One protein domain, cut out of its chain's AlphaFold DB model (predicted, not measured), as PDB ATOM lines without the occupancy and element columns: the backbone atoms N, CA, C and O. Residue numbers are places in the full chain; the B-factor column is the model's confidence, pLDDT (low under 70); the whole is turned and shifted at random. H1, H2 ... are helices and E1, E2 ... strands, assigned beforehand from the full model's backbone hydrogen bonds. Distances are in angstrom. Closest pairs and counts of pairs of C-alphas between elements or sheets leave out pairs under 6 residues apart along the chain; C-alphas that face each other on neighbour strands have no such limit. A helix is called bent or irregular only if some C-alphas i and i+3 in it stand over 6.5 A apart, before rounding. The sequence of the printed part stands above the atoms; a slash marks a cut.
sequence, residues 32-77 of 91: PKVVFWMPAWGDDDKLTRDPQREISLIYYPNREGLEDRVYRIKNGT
ATOM      1  N   PRO A  32      46.588  28.278  20.412       96.75
ATOM      2  CA  PRO A  32      45.587  27.207  20.366       96.75
ATOM      3  C   PRO A  32      45.696  26.203  21.529       96.75
ATOM      4  O   PRO A  32      44.707  25.589  21.916       96.75
ATOM      5  N   LYS A  33      46.894  26.058  22.116       97.31
ATOM      6  CA  LYS A  33      47.184  25.148  23.238       97.31
ATOM      7  C   LYS A  33      47.142  25.823  24.618       97.31
ATOM      8  O   LYS A  33      47.658  25.250  25.574       97.31
ATOM      9  N   VAL A  34      46.636  27.056  24.730       97.06
ATOM     10  CA  VAL A  34      46.590  27.764  26.021       97.06
ATOM     11  C   VAL A  34      45.686  27.023  27.007       97.06
ATOM     12  O   VAL A  34      44.577  26.636  26.660       97.06
ATOM     13  N   VAL A  35      46.137  26.876  28.251       95.75
ATOM     14  CA  VAL A  35      45.249  26.545  29.366       95.75
ATOM     15  C   VAL A  35      44.783  27.857  29.981       95.75
ATOM     16  O   VAL A  35      45.605  28.628  30.480       95.75
ATOM     17  N   PHE A  36      43.480  28.118  29.941       94.75
ATOM     18  CA  PHE A  36      42.886  29.293  30.572       94.75
ATOM     19  C   PHE A  36      42.210  28.868  31.871       94.75
ATOM     20  O   PHE A  36      41.210  28.148  31.854       94.75
ATOM     21  N   TRP A  37      42.765  29.292  33.002       93.81
ATOM     22  CA  TRP A  37      42.339  28.815  34.311       93.81
ATOM     23  C   TRP A  37      42.213  29.956  35.317       93.81
ATOM     24  O   TRP A  37      43.141  30.737  35.516       93.81
ATOM     25  N   MET A  38      41.049  30.019  35.955       92.19
ATOM     26  CA  MET A  38      40.755  30.874  37.094       92.19
ATOM     27  C   MET A  38      40.344  29.971  38.267       92.19
ATOM     28  O   MET A  38      39.236  29.415  38.237       92.19
ATOM     29  N   PRO A  39      41.214  29.793  39.277       88.62
ATOM     30  CA  PRO A  39      40.904  28.976  40.442       88.62
ATOM     31  C   PRO A  39      39.766  29.594  41.260       88.62
ATOM     32  O   PRO A  39      39.547  30.807  41.241       88.62
ATOM     33  N   ALA A  40      39.032  28.742  41.969       86.81
ATOM     34  CA  ALA A  40      38.070  29.176  42.973       86.81
ATOM     35  C   ALA A  40      38.751  29.266  44.345       86.81
ATOM     36  O   ALA A  40      39.826  28.701  44.555       86.81
ATOM     37  N   TRP A  41      38.115  29.969  45.279       80.19
ATOM     38  CA  TRP A  41      38.464  29.869  46.693       80.19
ATOM     39  C   TRP A  41      37.894  28.559  47.243       80.19
ATOM     40  O   TRP A  41      36.723  28.259  47.013       80.19
ATOM     41  N   GLY A  42      38.733  27.770  47.910       69.75
ATOM     42  CA  GLY A  42      38.327  26.600  48.680       69.75
ATOM     43  C   GLY A  42      37.897  26.971  50.099       69.75
ATOM     44  O   GLY A  42      38.078  28.105  50.543       69.75
ATOM     45  N   ASP A  43      37.356  25.990  50.819       69.88
ATOM     46  CA  ASP A  43      36.787  26.161  52.167       69.88
ATOM     47  C   ASP A  43      37.804  26.618  53.230       69.88
ATOM     48  O   ASP A  43      37.418  27.060  54.310       69.88
ATOM     49  N   ASP A  44      39.105  26.505  52.953       76.38
ATOM     50  CA  ASP A  44      40.197  26.894  53.847       76.38
ATOM     51  C   ASP A  44      40.834  28.250  53.485       76.38
ATOM     52  O   ASP A  44      41.986  28.505  53.850       76.38
ATOM     53  N   ASP A  45      40.106  29.094  52.746       70.62
ATOM     54  CA  ASP A  45      40.563  30.379  52.196       70.62
ATOM     55  C   ASP A  45      41.811  30.257  51.295       70.62
ATOM     56  O   ASP A  45      42.536  31.232  51.064       70.62
ATOM     57  N   LYS A  46      42.086  29.068  50.742       74.56
ATOM     58  CA  LYS A  46      43.148  28.871  49.745       74.56
ATOM     59  C   LYS A  46      42.563  28.742  48.348       74.56
ATOM     60  O   LYS A  46      41.495  28.179  48.145       74.56
ATOM     61  N   LEU A  47      43.299  29.246  47.359       75.69
ATOM     62  CA  LEU A  47      42.969  29.010  45.954       75.69
ATOM     63  C   LEU A  47      43.153  27.539  45.596       75.69
ATOM     64  O   LEU A  47      44.129  26.912  46.029       75.69
ATOM     65  N   THR A  48      42.255  27.040  44.747       78.69
ATOM     66  CA  THR A  48      42.363  25.689  44.208       78.69
ATOM     67  C   THR A  48      43.643  25.514  43.398       78.69
ATOM     68  O   THR A  48      44.097  26.428  42.702       78.69
ATOM     69  N   ARG A  49      44.286  24.352  43.542       79.75
ATOM     70  CA  ARG A  49      45.628  24.081  42.984       79.75
ATOM     71  C   ARG A  49      45.625  23.061  41.858       79.75
ATOM     72  O   ARG A  49      46.595  23.005  41.104       79.75
ATOM     73  N   ASP A  50      44.553  22.286  41.739       80.38
ATOM     74  CA  ASP A  50      44.390  21.286  40.692       80.38
ATOM     75  C   ASP A  50      43.009  21.417  40.026       80.38
ATOM     76  O   ASP A  50      42.009  20.984  40.602       80.38
ATOM     77  N   PRO A  51      42.920  21.956  38.795       78.50
ATOM     78  CA  PRO A  51      41.643  22.088  38.096       78.50
ATOM     79  C   PRO A  51      40.990  20.747  37.732       78.50
ATOM     80  O   PRO A  51      39.816  20.731  37.372       78.50
ATOM     81  N   GLN A  52      41.720  19.626  37.786       78.56
ATOM     82  CA  GLN A  52      41.170  18.294  37.504       78.56
ATOM     83  C   GLN A  52      40.548  17.640  38.740       78.56
ATOM     84  O   GLN A  52      39.789  16.679  38.605       78.56
ATOM     85  N   ARG A  53      40.877  18.123  39.941       77.25
ATOM     86  CA  ARG A  53      40.413  17.550  41.215       77.25
ATOM     87  C   ARG A  53      39.560  18.508  42.031       77.25
ATOM     88  O   ARG A  53      38.812  18.062  42.896       77.25
ATOM     89  N   GLU A  54      39.669  19.800  41.757       78.50
ATOM     90  CA  GLU A  54      39.069  20.868  42.543       78.50
ATOM     91  C   GLU A  54      38.239  21.793  41.639       78.50
ATOM     92  O   GLU A  54      38.558  22.025  40.469       78.50
ATOM     93  N   ILE A  55      37.149  22.337  42.184       82.38
ATOM     94  CA  ILE A  55      36.254  23.229  41.441       82.38
ATOM     95  C   ILE A  55      37.006  24.513  41.049       82.38
ATOM     96  O   ILE A  55      37.769  25.085  41.825       82.38
ATOM     97  N   SER A  56      36.783  24.983  39.822       84.12
ATOM     98  CA  SER A  56      37.360  26.223  39.288       84.12
ATOM     99  C   SER A  56      36.255  27.178  38.843       84.12
ATOM    100  O   SER A  56      35.203  26.733  38.386       84.12
ATOM    101  N   LEU A  57      36.494  28.491  38.925       86.38
ATOM    102  CA  LEU A  57      35.562  29.496  38.393       86.38
ATOM    103  C   LEU A  57      35.537  29.473  36.862       86.38
ATOM    104  O   LEU A  57      34.487  29.634  36.238       86.38
ATOM    105  N   ILE A  58      36.705  29.283  36.249       90.75
ATOM    106  CA  ILE A  58      36.864  29.098  34.806       90.75
ATOM    107  C   ILE A  58      37.961  28.066  34.593       90.75
ATOM    108  O   ILE A  58      39.045  28.206  35.153       90.75
ATOM    109  N   TYR A  59      37.713  27.067  33.755       92.75
ATOM    110  CA  TYR A  59      38.758  26.172  33.282       92.75
ATOM    111  C   TYR A  59      38.500  25.774  31.831       92.75
ATOM    112  O   TYR A  59      37.455  25.203  31.521       92.75
ATOM    113  N   TYR A  60      39.465  26.071  30.962       95.31
ATOM    114  CA  TYR A  60      39.508  25.616  29.577       95.31
ATOM    115  C   TYR A  60      40.882  24.993  29.297       95.31
ATOM    116  O   TYR A  60      41.900  25.667  29.483       95.31
ATOM    117  N   PRO A  61      40.943  23.721  28.863       94.88
ATOM    118  CA  PRO A  61      42.209  23.023  28.637       94.88
ATOM    119  C   PRO A  61      42.919  23.460  27.346       94.88
ATOM    120  O   PRO A  61      44.090  23.141  27.150       94.88
ATOM    121  N   ASN A  62      42.209  24.151  26.455       96.31
ATOM    122  CA  ASN A  62      42.696  24.688  25.192       96.31
ATOM    123  C   ASN A  62      41.914  25.977  24.846       96.31
ATOM    124  O   ASN A  62      40.998  26.383  25.572       96.31
ATOM    125  N   ARG A  63      42.246  26.610  23.715       96.94
ATOM    126  CA  ARG A  63      41.587  27.853  23.286       96.94
ATOM    127  C   ARG A  63      40.122  27.675  22.860       96.94
ATOM    128  O   ARG A  63      39.375  28.645  22.939       96.94
ATOM    129  N   GLU A  64      39.687  26.475  22.481       96.56
ATOM    130  CA  GLU A  64      38.310  26.217  22.013       96.56
ATOM    131  C   GLU A  64      37.279  26.617  23.082       96.56
ATOM    132  O   GLU A  64      36.254  27.222  22.780       96.56
ATOM    133  N   GLY A  65      37.592  26.407  24.366       94.56
ATOM    134  CA  GLY A  65      36.715  26.838  25.459       94.56
ATOM    135  C   GLY A  65      36.561  28.365  25.588       94.56
ATOM    136  O   GLY A  65      35.498  28.854  25.986       94.56
ATOM    137  N   LEU A  66      37.592  29.137  25.221       95.44
ATOM    138  CA  LEU A  66      37.499  30.599  25.122       95.44
ATOM    139  C   LEU A  66      36.682  31.022  23.900       95.44
ATOM    140  O   LEU A  66      35.871  31.942  24.010       95.44
ATOM    141  N   GLU A  67      36.862  30.340  22.769       96.00
ATOM    142  CA  GLU A  67      36.108  30.574  21.531       96.00
ATOM    143  C   GLU A  67      34.600  30.361  21.768       96.00
ATOM    144  O   GLU A  67      33.798  31.249  21.471       96.00
ATOM    145  N   ASP A  68      34.214  29.273  22.441       94.44
ATOM    146  CA  ASP A  68      32.827  29.001  22.848       94.44
ATOM    147  C   ASP A  68      32.271  30.070  23.799       94.44
ATOM    148  O   ASP A  68      31.102  30.476  23.725       94.44
ATOM    149  N   ARG A  69      33.096  30.554  24.733       93.19
ATOM    150  CA  ARG A  69      32.700  31.630  25.651       93.19
ATOM    151  C   ARG A  69      32.452  32.934  24.896       93.19
ATOM    152  O   ARG A  69      31.418  33.562  25.126       93.19
ATOM    153  N   VAL A  70      33.353  33.315  23.996       94.12
ATOM    154  CA  VAL A  70      33.209  34.491  23.128       94.12
ATOM    155  C   VAL A  70      31.974  34.358  22.244       94.12
ATOM    156  O   VAL A  70      31.181  35.298  22.163       94.12
ATOM    157  N   TYR A  71      31.746  33.184  21.652       92.06
ATOM    158  CA  TYR A  71      30.549  32.906  20.864       92.06
ATOM    159  C   TYR A  71      29.276  33.163  21.679       92.06
ATOM    160  O   TYR A  71      28.382  33.865  21.212       92.06
ATOM    161  N   ARG A  72      29.195  32.672  22.923       90.62
ATOM    162  CA  ARG A  72      28.036  32.923  23.803       90.62
ATOM    163  C   ARG A  72      27.872  34.393  24.186       90.62
ATOM    164  O   ARG A  72      26.740  34.842  24.310       90.62
ATOM    165  N   ILE A  73      28.962  35.141  24.363       90.94
ATOM    166  CA  ILE A  73      28.911  36.587  24.639       90.94
ATOM    167  C   ILE A  73      28.368  37.341  23.419       90.94
ATOM    168  O   ILE A  73      27.450  38.149  23.558       90.94
ATOM    169  N   LYS A  74      28.886  37.045  22.220       88.19
ATOM    170  CA  LYS A  74      28.444  37.655  20.954       88.19
ATOM    171  C   LYS A  74      26.991  37.304  20.633       88.19
ATOM    172  O   LYS A  74      26.229  38.161  20.200       88.19
ATOM    173  N   ASN A  75      26.607  36.058  20.897       82.94
ATOM    174  CA  ASN A  75      25.304  35.498  20.552       82.94
ATOM    175  C   ASN A  75      24.375  35.363  21.759       82.94
ATOM    176  O   ASN A  75      23.422  34.593  21.705       82.94
ATOM    177  N   GLY A  76      24.604  36.107  22.846       60.22
ATOM    178  CA  GLY A  76      23.777  36.076  24.063       60.22
ATOM    179  C   GLY A  76      22.294  36.420  23.838       60.22
ATOM    180  O   GLY A  76      21.475  36.271  24.740       60.22
ATOM    181  N   THR A  77      21.919  36.831  22.623       53.22
ATOM    182  CA  THR A  77      20.543  36.962  22.126       53.22
ATOM    183  C   THR A  77      19.956  35.689  21.512       53.22
ATOM    184  O   THR A  77      18.794  35.721  21.113       53.22
TER     185      THR A  77
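Overview. This is residues 32 to 77 of the 91 residues of the protein "2-halobenzoate 1,2-dioxygenase small subunit" of Raoultella planticola (UniProt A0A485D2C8). A small two-stranded hairpin, E1 and E2, has a long looping link at one end and a single helix, H1, at the other; residues 70 to 77, of which 70 to 74 belong to H1, stick out free. The 46 printed residues hold two named strands and one named helix in the order E1, E2, H1, with the sheet E1 - E2 antiparallel. The class is mixed, helices and strands, with under half of the residues in named elements. The whole is loose, with a radius of gyration of the C-alphas of 12.7 A, and flat, spanning 38 by 26 by 11 A.

Arrangement. Look first at the hairpin of E1, residues 36 to 39, and E2, residues 56 to 60, whose directions stand at 165 degrees. The C-alphas of Trp 37 and Tyr 59 face each other, 4.6 A apart. Across the pair, N 36 and O 60 are 3.0 A apart and N 38 and O 58 are 2.8 A apart, both within hydrogen-bond range. Next find H1, residues 64 to 74, after a tight link from E2. Its closest C-alphas to E2 are those of Leu 66 and Tyr 60, 7.0 A apart. To E1 the closest are those of Leu 66 and Phe 36, 7.8 A apart. In H1 every O i to N i+4 pair is within hydrogen-bond range.

Along the chain. Find C-alpha 36 at (42.886, 29.293, 30.572); from there E1 runs 10.1 A to C-alpha 39. E2 runs 10.0 A from C-alpha 56 to C-alpha 60 at (39.508, 25.616, 29.577). H1 runs 15.1 A from C-alpha 64 to C-alpha 74 at (28.444, 37.655, 20.954), and is not bent.

Size, cuts and confidence. The two C-alphas farthest apart are those of Asp 44 and Thr 77, at 38.7 A. The link from E1 to E2, residues 40 to 55, is long. The printed part has no cut. Look for pLDDT under 70 at residues 42 to 43 and 76 to 77 of this model; the mean of the printed part is 86.0.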